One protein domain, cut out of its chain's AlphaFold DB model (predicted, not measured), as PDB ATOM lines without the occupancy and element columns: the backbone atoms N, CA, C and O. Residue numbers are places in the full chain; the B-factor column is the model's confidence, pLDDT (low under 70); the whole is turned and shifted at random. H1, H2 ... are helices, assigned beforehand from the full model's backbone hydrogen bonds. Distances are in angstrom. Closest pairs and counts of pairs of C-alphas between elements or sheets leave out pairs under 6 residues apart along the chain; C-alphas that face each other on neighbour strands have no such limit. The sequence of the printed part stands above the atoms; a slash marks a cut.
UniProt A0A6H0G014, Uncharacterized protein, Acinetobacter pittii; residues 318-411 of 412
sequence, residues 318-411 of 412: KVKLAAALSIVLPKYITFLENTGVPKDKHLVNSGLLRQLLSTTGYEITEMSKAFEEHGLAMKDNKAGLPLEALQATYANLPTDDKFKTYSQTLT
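What this domain is: This is residues 318 to 411 of the 412 residues of an uncharacterized protein of Acinetobacter pittii (UniProt A0A6H0G014). One long helix, H1, kinked near residue 327, has four short helices gathered round its first half. The 94 printed residues hold five named helices, H1 to H5 in chain order, and no named strand: all helix, mostly crossed. The whole is compact, radius of gyration of the C-alphas 12.7 A, spanning 35 by 27 by 23 A.

How they stand to each other: Start at the hub, H1, residues 318 to 338. Its residues 319 to 324 touch H5, residues 401 to 410, at a steep tilt of 57 degrees, the same way; the closest C-alphas, Ala 323 and Ser 407, are 5.0 A apart. Its residues 322 to 329 touch H4, residues 387 to 395; closest C-alphas Ala 322 and Tyr 394, 6.0 A. Its residues 324 to 328 touch H2, residues 350 to 358; closest C-alphas Ala 324 and Leu 357, 6.2 A. H3, residues 364 to 373, only just touches residues 318 to 321, with 3 pairs of C-alphas within 8 A; closest Lys 318 and Ala 370, 6.8 A. Every O i to N i+4 pair is within hydrogen-bond range in H2, H3 and H4; H1 has 15 of 17, H5 5 of 6.

Where its parts are: Find C-alpha 318 at (5.902, 112.198, 133.654); H1 runs 29.7 A to C-alpha 338. H5 ends at C-alpha 410, (19.730, 113.099, 139.680).

The domain as a whole: The printed part has no cut. Links H1 to H2 and H3 to H4 are long. Look for pLDDT under 70 in 24 residues, among them 358 to 366.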
ATOM      1  N   LYS A 318       5.511 113.227 134.629       68.56
ATOM      2  CA  LYS A 318       5.902 112.198 133.654       68.56
ATOM      3  C   LYS A 318       7.388 112.255 133.286       68.56
ATOM      4  O   LYS A 318       8.021 111.213 133.188       68.56
ATOM      5  N   VAL A 319       7.951 113.456 133.139       70.19
ATOM      6  CA  VAL A 319       9.383 113.676 132.876       70.19
ATOM      7  C   VAL A 319      10.213 113.345 134.125       70.19
ATOM      8  O   VAL A 319      11.248 112.691 134.009       70.19
ATOM      9  N   LYS A 320       9.738 113.707 135.330       71.06
ATOM     10  CA  LYS A 320      10.414 113.330 136.588       71.06
ATOM     11  C   LYS A 320      10.467 111.808 136.776       71.06
ATOM     12  O   LYS A 320      11.524 111.254 137.071       71.06
ATOM     13  N   LEU A 321       9.337 111.131 136.549       74.81
ATOM     14  CA  LEU A 321       9.233 109.672 136.610       74.81
ATOM     15  C   LEU A 321      10.150 108.999 135.579       74.81
ATOM     16  O   LEU A 321      10.823 108.025 135.912       74.81
ATOM     17  N   ALA A 322      10.215 109.537 134.356       77.50
ATOM     18  CA  ALA A 322      11.108 109.044 133.312       77.50
ATOM     19  C   ALA A 322      12.569 109.100 133.764       77.50
ATOM     20  O   ALA A 322      13.265 108.087 133.739       77.50
ATOM     21  N   ALA A 323      13.027 110.265 134.230       75.00
ATOM     22  CA  ALA A 323      14.403 110.464 134.675       75.00
ATOM     23  C   ALA A 323      14.775 109.514 135.823       75.00
ATOM     24  O   ALA A 323      15.805 108.840 135.758       75.00
ATOM     25  N   ALA A 324      13.907 109.372 136.828       76.62
ATOM     26  CA  ALA A 324      14.147 108.476 137.957       76.62
ATOM     27  C   ALA A 324      14.199 106.992 137.533       76.62
ATOM     28  O   ALA A 324      15.101 106.252 137.934       76.62
ATOM     29  N   LEU A 325      13.281 106.555 136.661       80.81
ATOM     30  CA  LEU A 325      13.284 105.195 136.111       80.81
ATOM     31  C   LEU A 325      14.519 104.916 135.247       80.81
ATOM     32  O   LEU A 325      15.052 103.811 135.320       80.81
ATOM     33  N   SER A 326      15.017 105.905 134.498       83.75
ATOM     34  CA  SER A 326      16.222 105.762 133.666       83.75
ATOM     35  C   SER A 326      17.478 105.412 134.475       83.75
ATOM     36  O   SER A 326      18.368 104.730 133.973       83.75
ATOM     37  N   ILE A 327      17.533 105.823 135.747       79.88
ATOM     38  CA  ILE A 327      18.653 105.556 136.661       79.88
ATOM     39  C   ILE A 327      18.466 104.218 137.381       79.88
ATOM     40  O   ILE A 327      19.424 103.462 137.574       79.88
ATOM     41  N   VAL A 328      17.237 103.928 137.813       80.19
ATOM     42  CA  VAL A 328      16.931 102.774 138.671       80.19
ATOM     43  C   VAL A 328      16.756 101.482 137.870       80.19
ATOM     44  O   VAL A 328      17.262 100.440 138.295       80.19
ATOM     45  N   LEU A 329      16.082 101.523 136.713       83.06
ATOM     46  CA  LEU A 329      15.789 100.324 135.920       83.06
ATOM     47  C   LEU A 329      17.052  99.574 135.473       83.06
ATOM     48  O   LEU A 329      17.088  98.364 135.693       83.06
ATOM     49  N   PRO A 330      18.108 100.221 134.931       84.25
ATOM     50  CA  PRO A 330      19.314  99.500 134.526       84.25
ATOM     51  C   PRO A 330      19.963  98.744 135.690       84.25
ATOM     52  O   PRO A 330      20.274  97.563 135.563       84.25
ATOM     53  N   LYS A 331      20.080  99.389 136.862       80.75
ATOM     54  CA  LYS A 331      20.646  98.771 138.074       80.75
ATOM     55  C   LYS A 331      19.832  97.557 138.522       80.75
ATOM     56  O   LYS A 331      20.396  96.543 138.927       80.75
ATOM     57  N   TYR A 332      18.508  97.664 138.444       79.00
ATOM     58  CA  TYR A 332      17.604  96.597 138.847       79.00
ATOM     59  C   TYR A 332      17.640  95.396 137.892       79.00
ATOM     60  O   TYR A 332      17.690  94.254 138.345       79.00
ATOM     61  N   ILE A 333      17.678  95.650 136.581       80.88
ATOM     62  CA  ILE A 333      17.802  94.609 135.551       80.88
ATOM     63  C   ILE A 333      19.102  93.827 135.757       80.88
ATOM     64  O   ILE A 333      19.062  92.606 135.883       80.88
ATOM     65  N   THR A 334      20.232  94.525 135.910       82.69
ATOM     66  CA  THR A 334      21.528  93.885 136.179       82.69
ATOM     67  C   THR A 334      21.504  93.048 137.460       82.69
ATOM     68  O   THR A 334      22.069  91.958 137.497       82.69
ATOM     69  N   PHE A 335      20.827  93.507 138.517       80.75
ATOM     70  CA  PHE A 335      20.665  92.725 139.747       80.75
ATOM     71  C   PHE A 335      19.881  91.421 139.520       80.75
ATOM     72  O   PHE A 335      20.310  90.363 139.985       80.75
ATOM     73  N   LEU A 336      18.754  91.471 138.804       79.75
ATOM     74  CA  LEU A 336      17.943  90.283 138.509       79.75
ATOM     75  C   LEU A 336      18.677  89.278 137.614       79.75
ATOM     76  O   LEU A 336      18.591  88.070 137.836       79.75
ATOM     77  N   GLU A 337      19.431  89.777 136.635       80.19
ATOM     78  CA  GLU A 337      20.269  88.952 135.763       80.19
ATOM     79  C   GLU A 337      21.386  88.265 136.558       80.19
ATOM     80  O   GLU A 337      21.553  87.049 136.463       80.19
ATOM     81  N   ASN A 338      22.086  89.007 137.422       81.12
ATOM     82  CA  ASN A 338      23.166  88.471 138.257       81.12
ATOM     83  C   ASN A 338      22.683  87.458 139.304       81.12
ATOM     84  O   ASN A 338      23.449  86.596 139.729       81.12
ATOM     85  N   THR A 339      21.425  87.554 139.735       77.94
ATOM     86  CA  THR A 339      20.821  86.629 140.707       77.94
ATOM     87  C   THR A 339      20.156  85.415 140.055       77.94
ATOM     88  O   THR A 339      19.676  84.530 140.763       77.94
ATOM     89  N   GLY A 340      20.165  85.326 138.719       75.44
ATOM     90  CA  GLY A 340      19.675  84.163 137.977       75.44
ATOM     91  C   GLY A 340      18.152  84.023 137.962       75.44
ATOM     92  O   GLY A 340      17.643  82.917 137.773       75.44
ATOM     93  N   VAL A 341      17.408  85.115 138.171       76.00
ATOM     94  CA  VAL A 341      15.942  85.084 138.115       76.00
ATOM     95  C   VAL A 341      15.497  84.901 136.653       76.00
ATOM     96  O   VAL A 341      15.906  85.692 135.797       76.00
ATOM     97  N   PRO A 342      14.657  83.897 136.334       73.62
ATOM     98  CA  PRO A 342      14.100  83.717 134.992       73.62
ATOM     99  C   PRO A 342      13.331  84.960 134.520       73.62
ATOM    100  O   PRO A 342      12.600  85.558 135.309       73.62
ATOM    101  N   LYS A 343      13.489  85.345 133.245       69.50
ATOM    102  CA  LYS A 343      12.919  86.588 132.676       69.50
ATOM    103  C   LYS A 343      11.399  86.693 132.835       69.50
ATOM    104  O   LYS A 343      10.886  87.758 133.149       69.50
ATOM    105  N   ASP A 344      10.698  85.570 132.720       69.19
ATOM    106  CA  ASP A 344       9.251  85.428 132.925       69.19
ATOM    107  C   ASP A 344       8.800  85.682 134.378       69.19
ATOM    108  O   ASP A 344       7.611  85.837 134.647       69.19
ATOM    109  N   LYS A 345       9.746  85.748 135.324       68.69
ATOM    110  CA  LYS A 345       9.516  86.013 136.753       68.69
ATOM    111  C   LYS A 345      10.133  87.325 137.229       68.69
ATOM    112  O   LYS A 345      10.244  87.539 138.437       68.69
ATOM    113  N   HIS A 346      10.552  88.203 136.315       75.69
ATOM    114  CA  HIS A 346      11.099  89.513 136.667       75.69
ATOM    115  C   HIS A 346       9.997  90.410 137.246       75.69
ATOM    116  O   HIS A 346       9.275  91.108 136.535       75.69
ATOM    117  N   LEU A 347       9.866  90.366 138.572       75.81
ATOM    118  CA  LEU A 347       8.948  91.177 139.362       75.81
ATOM    119  C   LEU A 347       9.736  92.205 140.161       75.81
ATOM    120  O   LEU A 347      10.569  91.854 140.993       75.81
ATOM    121  N   VAL A 348       9.422  93.477 139.948       73.69
ATOM    122  CA  VAL A 348      10.018  94.589 140.677       73.69
ATOM    123  C   VAL A 348       9.219  94.806 141.952       73.69
ATOM    124  O   VAL A 348       8.107  95.331 141.911       73.69
ATOM    125  N   ASN A 349       9.760  94.400 143.102       77.81
ATOM    126  CA  ASN A 349       9.086  94.610 144.383       77.81
ATOM    127  C   ASN A 349       8.768  96.105 144.583       77.81
ATOM    128  O   ASN A 349       9.669  96.941 144.586       77.81
ATOM    129  N   SER A 350       7.491  96.437 144.785       70.62
ATOM    130  CA  SER A 350       7.014  97.823 144.886       70.62
ATOM    131  C   SER A 350       7.628  98.588 146.066       70.62
ATOM    132  O   SER A 350       7.804  99.801 145.988       70.62
ATOM    133  N   GLY A 351       7.990  97.897 147.154       71.94
ATOM    134  CA  GLY A 351       8.710  98.480 148.289       71.94
ATOM    135  C   GLY A 351      10.167  98.800 147.952       71.94
ATOM    136  O   GLY A 351      10.630  99.904 148.226       71.94
ATOM    137  N   LEU A 352      10.860  97.879 147.280       73.81
ATOM    138  CA  LEU A 352      12.228  98.093 146.807       73.81
ATOM    139  C   LEU A 352      12.294  99.193 145.739       73.81
ATOM    140  O   LEU A 352      13.177 100.041 145.793       73.81
ATOM    141  N   LEU A 353      11.335  99.231 144.809       75.38
ATOM    142  CA  LEU A 353      11.237 100.287 143.801       75.38
ATOM    143  C   LEU A 353      11.031 101.658 144.443       75.38
ATOM    144  O   LEU A 353      11.722 102.605 144.079       75.38
ATOM    145  N   ARG A 354      10.138 101.763 145.436       73.56
ATOM    146  CA  ARG A 354       9.972 102.998 146.219       73.56
ATOM    147  C   ARG A 354      11.263 103.400 146.907       73.56
ATOM    148  O   ARG A 354      11.619 104.569 146.859       73.56
ATOM    149  N   GLN A 355      11.960 102.450 147.529       73.19
ATOM    150  CA  GLN A 355      13.218 102.730 148.209       73.19
ATOM    151  C   GLN A 355      14.263 103.253 147.217       73.19
ATOM    152  O   GLN A 355      14.824 104.322 147.436       73.19
ATOM    153  N   LEU A 356      14.454 102.578 146.084       71.62
ATOM    154  CA  LEU A 356      15.402 102.988 145.048       71.62
ATOM    155  C   LEU A 356      15.047 104.350 144.436       71.62
ATOM    156  O   LEU A 356      15.918 105.201 144.293       71.62
ATOM    157  N   LEU A 357      13.777 104.610 144.134       72.56
ATOM    158  CA  LEU A 357      13.352 105.906 143.594       72.56
ATOM    159  C   LEU A 357      13.413 107.026 144.648       72.56
ATOM    160  O   LEU A 357      13.715 108.166 144.320       72.56
ATOM    161  N   SER A 358      13.200 106.719 145.930       68.38
ATOM    162  CA  SER A 358      13.379 107.714 146.996       68.38
ATOM    163  C   SER A 358      14.843 108.138 147.150       68.38
ATOM    164  O   SER A 358      15.114 109.289 147.481       68.38
ATOM    165  N   THR A 359      15.799 107.251 146.830       65.88
ATOM    166  CA  THR A 359      17.231 107.606 146.827       65.88
ATOM    167  C   THR A 359      17.621 108.568 145.707       65.88
ATOM    168  O   THR A 359      18.692 109.155 145.782       65.88
ATOM    169  N   THR A 360      16.755 108.792 144.710       63.25
ATOM    170  CA  THR A 360      16.952 109.823 143.679       63.25
ATOM    171  C   THR A 360      16.239 111.134 144.029       63.25
ATOM    172  O   THR A 360      15.978 111.938 143.145       63.25
ATOM    173  N   GLY A 361      15.825 111.341 145.285       58.94
ATOM    174  CA  GLY A 361      15.141 112.569 145.711       58.94
ATOM    175  C   GLY A 361      13.719 112.742 145.162       58.94
ATOM    176  O   GLY A 361      13.164 113.833 145.253       58.94
ATOM    177  N   TYR A 362      13.116 111.689 144.593       64.88
ATOM    178  CA  TYR A 362      11.756 111.745 144.058       64.88
ATOM    179  C   TYR A 362      10.719 111.489 145.161       64.88
ATOM    180  O   TYR A 362      10.766 110.460 145.845       64.88
ATOM    181  N   GLU A 363       9.778 112.417 145.351       67.25
ATOM    182  CA  GLU A 363       8.818 112.354 146.457       67.25
ATOM    183  C   GLU A 363       7.858 111.156 146.311       67.25
ATOM    184  O   GLU A 363       7.265 110.913 145.258       67.25
ATOM    185  N   ILE A 364       7.670 110.387 147.390       64.00
ATOM    186  CA  ILE A 364       6.896 109.128 147.384       64.00
ATOM    187  C   ILE A 364       5.414 109.353 147.036       64.00
ATOM    188  O   ILE A 364       4.775 108.502 146.403       64.00
ATOM    189  N   THR A 365       4.851 110.478 147.469       68.94
ATOM    190  CA  THR A 365       3.463 110.894 147.218       68.94
ATOM    191  C   THR A 365       3.251 111.245 145.741       68.94
ATOM    192  O   THR A 365       2.293 110.758 145.135       68.94
ATOM    193  N   GLU A 366       4.165 112.014 145.139       68.38
ATOM    194  CA  GLU A 366       4.178 112.336 143.706       68.38
ATOM    195  C   GLU A 366       4.354 111.080 142.853       68.38
ATOM    196  O   GLU A 366       3.587 110.848 141.917       68.38
ATOM    197  N   MET A 367       5.309 110.231 143.232       71.19
ATOM    198  CA  MET A 367       5.594 108.951 142.592       71.19
ATOM    199  C   MET A 367       4.357 108.051 142.573       71.19
ATOM    200  O   MET A 367       3.986 107.527 141.526       71.19
ATOM    201  N   SER A 368       3.680 107.900 143.714       70.44
ATOM    202  CA  SER A 368       2.497 107.037 143.819       70.44
ATOM    203  C   SER A 368       1.376 107.481 142.871       70.44
ATOM    204  O   SER A 368       0.767 106.627 142.232       70.44
ATOM    205  N   LYS A 369       1.154 108.797 142.732       75.12
ATOM    206  CA  LYS A 369       0.178 109.359 141.782       75.12
ATOM    207  C   LYS A 369       0.609 109.161 140.329       75.12
ATOM    208  O   LYS A 369      -0.202 108.746 139.512       75.12
ATOM    209  N   ALA A 370       1.882 109.396 140.009       73.00
ATOM    210  CA  ALA A 370       2.389 109.237 138.647       73.00
ATOM    211  C   ALA A 370       2.272 107.782 138.154       73.00
ATOM    212  O   ALA A 370       1.836 107.536 137.034       73.00
ATOM    213  N   PHE A 371       2.589 106.800 138.999       75.00
ATOM    214  CA  PHE A 371       2.391 105.390 138.653       75.00
ATOM    215  C   PHE A 371       0.909 105.020 138.497       75.00
ATOM    216  O   PHE A 371       0.570 104.237 137.612       75.00
ATOM    217  N   GLU A 372       0.023 105.589 139.315       79.81
ATOM    218  CA  GLU A 372      -1.429 105.402 139.193       79.81
ATOM    219  C   GLU A 372      -1.971 105.962 137.866       79.81
ATOM    220  O   GLU A 372      -2.705 105.260 137.173       79.81
ATOM    221  N   GLU A 373      -1.530 107.154 137.444       78.44
ATOM    222  CA  GLU A 373      -1.876 107.769 136.147       78.44
ATOM    223  C   GLU A 373      -1.450 106.917 134.937       78.44
ATOM    224  O   GLU A 373      -2.049 107.008 133.865       78.44
ATOM    225  N   HIS A 374      -0.431 106.071 135.105       72.00
ATOM    226  CA  HIS A 374       0.071 105.154 134.081       72.00
ATOM    227  C   HIS A 374      -0.432 103.707 134.248       72.00
ATOM    228  O   HIS A 374       0.110 102.796 133.625       72.00
ATOM    229  N   GLY A 375      -1.462 103.478 135.073       72.38
ATOM    230  CA  GLY A 375      -2.080 102.158 135.258       72.38
ATOM    231  C   GLY A 375      -1.236 101.165 136.065       72.38
ATOM    232  O   GLY A 375      -1.553  99.981 136.121       72.38
ATOM    233  N   LEU A 376      -0.175 101.637 136.721       76.38
ATOM    234  CA  LEU A 376       0.755 100.850 137.533       76.38
ATOM    235  C   LEU A 376       0.614 101.191 139.022       76.38
ATOM    236  O   LEU A 376       1.600 101.308 139.752       76.38
ATOM    237  N   ALA A 377      -0.621 101.373 139.490       76.81
ATOM    238  CA  ALA A 377      -0.895 101.736 140.871       76.81
ATOM    239  C   ALA A 377      -0.227 100.737 141.836       76.81
ATOM    240  O   ALA A 377      -0.573  99.556 141.917       76.81
ATOM    241  N   MET A 378       0.758 101.215 142.599       72.44
ATOM    242  CA  MET A 378       1.558 100.350 143.474       72.44
ATOM    243  C   MET A 378       0.734  99.717 144.607       72.44
ATOM    244  O   MET A 378       1.133  98.694 145.157       72.44
ATOM    245  N   LYS A 379      -0.400 100.332 144.974       73.56
ATOM    246  CA  LYS A 379      -1.344  99.809 145.978       73.56
ATOM    247  C   LYS A 379      -2.014  98.506 145.519       73.56
ATOM    248  O   LYS A 379      -2.276  97.639 146.353       73.56
ATOM    249  N   ASP A 380      -2.208  98.370 144.207       74.44
ATOM    250  CA  ASP A 380      -2.857  97.229 143.559       74.44
ATOM    251  C   ASP A 380      -1.833  96.145 143.175       74.44
ATOM    252  O   ASP A 380      -2.174  94.977 143.023       74.44
ATOM    253  N   ASN A 381      -0.543  96.501 143.134       71.25
ATOM    254  CA  ASN A 381       0.577  95.626 142.775       71.25
ATOM    255  C   ASN A 381       1.485  95.327 143.986       71.25
ATOM    256  O   ASN A 381       2.686  95.613 143.987       71.25
ATOM    257  N   LYS A 382       0.913  94.757 145.057       67.38
ATOM    258  CA  LYS A 382       1.638  94.491 146.323       67.38
ATOM    259  C   LYS A 382       2.752  93.448 146.199       67.38
ATOM    260  O   LYS A 382       3.747  93.544 146.912       67.38
ATOM    261  N   ALA A 383       2.593  92.471 145.305       67.31
ATOM    262  CA  ALA A 383       3.592  91.430 145.049       67.31
ATOM    263  C   ALA A 383       4.782  91.924 144.201       67.31
ATOM    264  O   ALA A 383       5.807  91.251 144.128       67.31
ATOM    265  N   GLY A 384       4.662  93.112 143.601       74.56
ATOM    266  CA  GLY A 384       5.631  93.694 142.679       74.56
ATOM    267  C   GLY A 384       5.005  94.025 141.326       74.56
ATOM    268  O   GLY A 384       3.948  93.508 140.974       74.56
ATOM    269  N   LEU A 385       5.660  94.914 140.588       80.62
ATOM    270  CA  LEU A 385       5.291  95.313 139.234       80.62
ATOM    271  C   LEU A 385       6.044  94.434 138.220       80.62
ATOM    272  O   LEU A 385       7.261  94.281 138.363       80.62
ATOM    273  N   PRO A 386       5.381  93.870 137.195       82.38
ATOM    274  CA  PRO A 386       6.074  93.154 136.125       82.38
ATOM    275  C   PRO A 386       7.103  94.060 135.439       82.38
ATOM    276  O   PRO A 386       6.779  95.187 135.054       82.38
ATOM    277  N   LEU A 387       8.337  93.576 135.274       81.38
ATOM    278  CA  LEU A 387       9.419  94.362 134.677       81.38
ATOM    279  C   LEU A 387       9.088  94.803 133.245       81.38
ATOM    280  O   LEU A 387       9.339  95.954 132.900       81.38
ATOM    281  N   GLU A 388       8.469  93.932 132.447       80.75
ATOM    282  CA  GLU A 388       8.040  94.260 131.080       80.75
ATOM    283  C   GLU A 388       7.047  95.428 131.056       80.75
ATOM    284  O   GLU A 388       7.178  96.337 130.239       80.75
ATOM    285  N   ALA A 389       6.095  95.458 131.995       77.88
ATOM    286  CA  ALA A 389       5.134  96.553 132.113       77.88
ATOM    287  C   ALA A 389       5.825  97.864 132.523       77.88
ATOM    288  O   ALA A 389       5.530  98.918 131.971       77.88
ATOM    289  N   LEU A 390       6.798  97.796 133.436       79.12
ATOM    290  CA  LEU A 390       7.618  98.938 133.850       79.12
ATOM    291  C   LEU A 390       8.480  99.494 132.707       79.12
ATOM    292  O   LEU A 390       8.554 100.709 132.531       79.12
ATOM    293  N   GLN A 391       9.106  98.618 131.919       82.31
ATOM    294  CA  GLN A 391       9.887  99.000 130.742       82.31
ATOM    295  C   GLN A 391       8.998  99.596 129.647       82.31
ATOM    296  O   GLN A 391       9.366 100.606 129.051       82.31
ATOM    297  N   ALA A 392       7.813  99.024 129.421       81.00
ATOM    298  CA  ALA A 392       6.834  99.560 128.483       81.00
ATOM    299  C   ALA A 392       6.315 100.936 128.924       81.00
ATOM    300  O   ALA A 392       6.201 101.842 128.100       81.00
ATOM    301  N   THR A 393       6.043 101.138 130.216       78.19
ATOM    302  CA  THR A 393       5.686 102.460 130.742       78.19
ATOM    303  C   THR A 393       6.834 103.441 130.556       78.19
ATOM    304  O   THR A 393       6.599 104.515 130.016       78.19
ATOM    305  N   TYR A 394       8.067 103.068 130.913       79.94
ATOM    306  CA  TYR A 394       9.247 103.913 130.723       79.94
ATOM    307  C   TYR A 394       9.447 104.334 129.260       79.94
ATOM    308  O   TYR A 394       9.661 105.513 128.991       79.94
ATOM    309  N   ALA A 395       9.302 103.405 128.311       79.88
ATOM    310  CA  ALA A 395       9.441 103.683 126.881       79.88
ATOM    311  C   ALA A 395       8.410 104.696 126.341       79.88
ATOM    312  O   ALA A 395       8.656 105.329 125.319       79.88
ATOM    313  N   ASN A 396       7.273 104.861 127.025       78.00
ATOM    314  CA  ASN A 396       6.206 105.796 126.658       78.00
ATOM    315  C   ASN A 396       6.287 107.144 127.399       78.00
ATOM    316  O   ASN A 396       5.412 107.995 127.224       78.00
ATOM    317  N   LEU A 397       7.294 107.345 128.253       79.56
ATOM    318  CA  LEU A 397       7.490 108.607 128.957       79.56
ATOM    319  C   LEU A 397       8.344 109.590 128.130       79.56
ATOM    320  O   LEU A 397       9.193 109.170 127.341       79.56
ATOM    321  N   PRO A 398       8.135 110.910 128.295       73.44
ATOM    322  CA  PRO A 398       8.882 111.929 127.559       73.44
ATOM    323  C   PRO A 398      10.387 111.886 127.867       73.44
ATOM    324  O   PRO A 398      10.794 111.853 129.027       73.44
ATOM    325  N   THR A 399      11.198 111.940 126.806       78.06
ATOM    326  CA  THR A 399      12.677 111.959 126.830       78.06
ATOM    327  C   THR A 399      13.250 113.209 126.143       78.06
ATOM    328  O   THR A 399      14.313 113.183 125.522       78.06
ATOM    329  N   ASP A 400      12.513 114.316 126.240       73.69
ATOM    330  CA  ASP A 400      12.851 115.621 125.667       73.69
ATOM    331  C   ASP A 400      14.053 116.298 126.362       73.69
ATOM    332  O   ASP A 400      14.727 115.733 127.227       73.69
ATOM    333  N   ASP A 401      14.366 117.538 125.984       69.56
ATOM    334  CA  ASP A 401      15.492 118.252 126.593       69.56
ATOM    335  C   ASP A 401      15.267 118.544 128.088       69.56
ATOM    336  O   ASP A 401      16.229 118.550 128.854       69.56
ATOM    337  N   LYS A 402      14.009 118.649 128.550       63.50
ATOM    338  CA  LYS A 402      13.691 118.756 129.986       63.50
ATOM    339  C   LYS A 402      14.043 117.468 130.730       63.50
ATOM    340  O   LYS A 402      14.603 117.534 131.826       63.50
ATOM    341  N   PHE A 403      13.776 116.302 130.134       74.38
ATOM    342  CA  PHE A 403      14.230 115.010 130.661       74.38
ATOM    343  C   PHE A 403      15.753 114.958 130.801       74.38
ATOM    344  O   PHE A 403      16.250 114.544 131.852       74.38
ATOM    345  N   LYS A 404      16.500 115.388 129.778       72.50
ATOM    346  CA  LYS A 404      17.972 115.365 129.812       72.50
ATOM    347  C   LYS A 404      18.518 116.266 130.916       72.50
ATOM    348  O   LYS A 404      19.318 115.797 131.726       72.50
ATOM    349  N   THR A 405      18.047 117.512 130.986       66.06
ATOM    350  CA  THR A 405      18.469 118.486 132.003       66.06
ATOM    351  C   THR A 405      18.189 117.970 133.412       66.06
ATOM    352  O   THR A 405      19.068 118.005 134.269       66.06
ATOM    353  N   TYR A 406      17.006 117.403 133.658       65.88
ATOM    354  CA  TYR A 406      16.672 116.864 134.977       65.88
ATOM    355  C   TYR A 406      17.460 115.608 135.339       65.88
ATOM    356  O   TYR A 406      17.947 115.489 136.460       65.88
ATOM    357  N   SER A 407      17.640 114.680 134.400       67.56
ATOM    358  CA  SER A 407      18.371 113.428 134.645       67.56
ATOM    359  C   SER A 407      19.817 113.686 135.086       67.56
ATOM    360  O   SER A 407      20.353 112.961 135.925       67.56
ATOM    361  N   GLN A 408      20.430 114.763 134.585       68.56
ATOM    362  CA  GLN A 408      21.755 115.218 135.020       68.56
ATOM    363  C   GLN A 408      21.775 115.716 136.473       68.56
ATOM    364  O   GLN A 408      22.795 115.582 137.145       68.56
ATOM    365  N   THR A 409      20.662 116.247 136.990       62.47
ATOM    366  CA  THR A 409      20.567 116.649 138.406       62.47
ATOM    367  C   THR A 409      20.437 115.463 139.365       62.47
ATOM    368  O   THR A 409      20.776 115.599 140.535       62.47
ATOM    369  N   LEU A 410      19.993 114.299 138.874       59.16
ATOM    370  CA  LEU A 410      19.730 113.099 139.680       59.16
ATOM    371  C   LEU A 410      20.921 112.128 139.785       59.16
ATOM    372  O   LEU A 410      20.861 111.165 140.547       59.16
ATOM    373  N   THR A 411      21.962 112.310 138.968       55.34
ATOM    374  CA  THR A 411      23.097 111.374 138.825       55.34
ATOM    375  C   THR A 411      24.365 111.798 139.577       55.34
ATOM    376  O   THR A 411      25.396 111.135 139.445       55.34
TER     377      THR A 411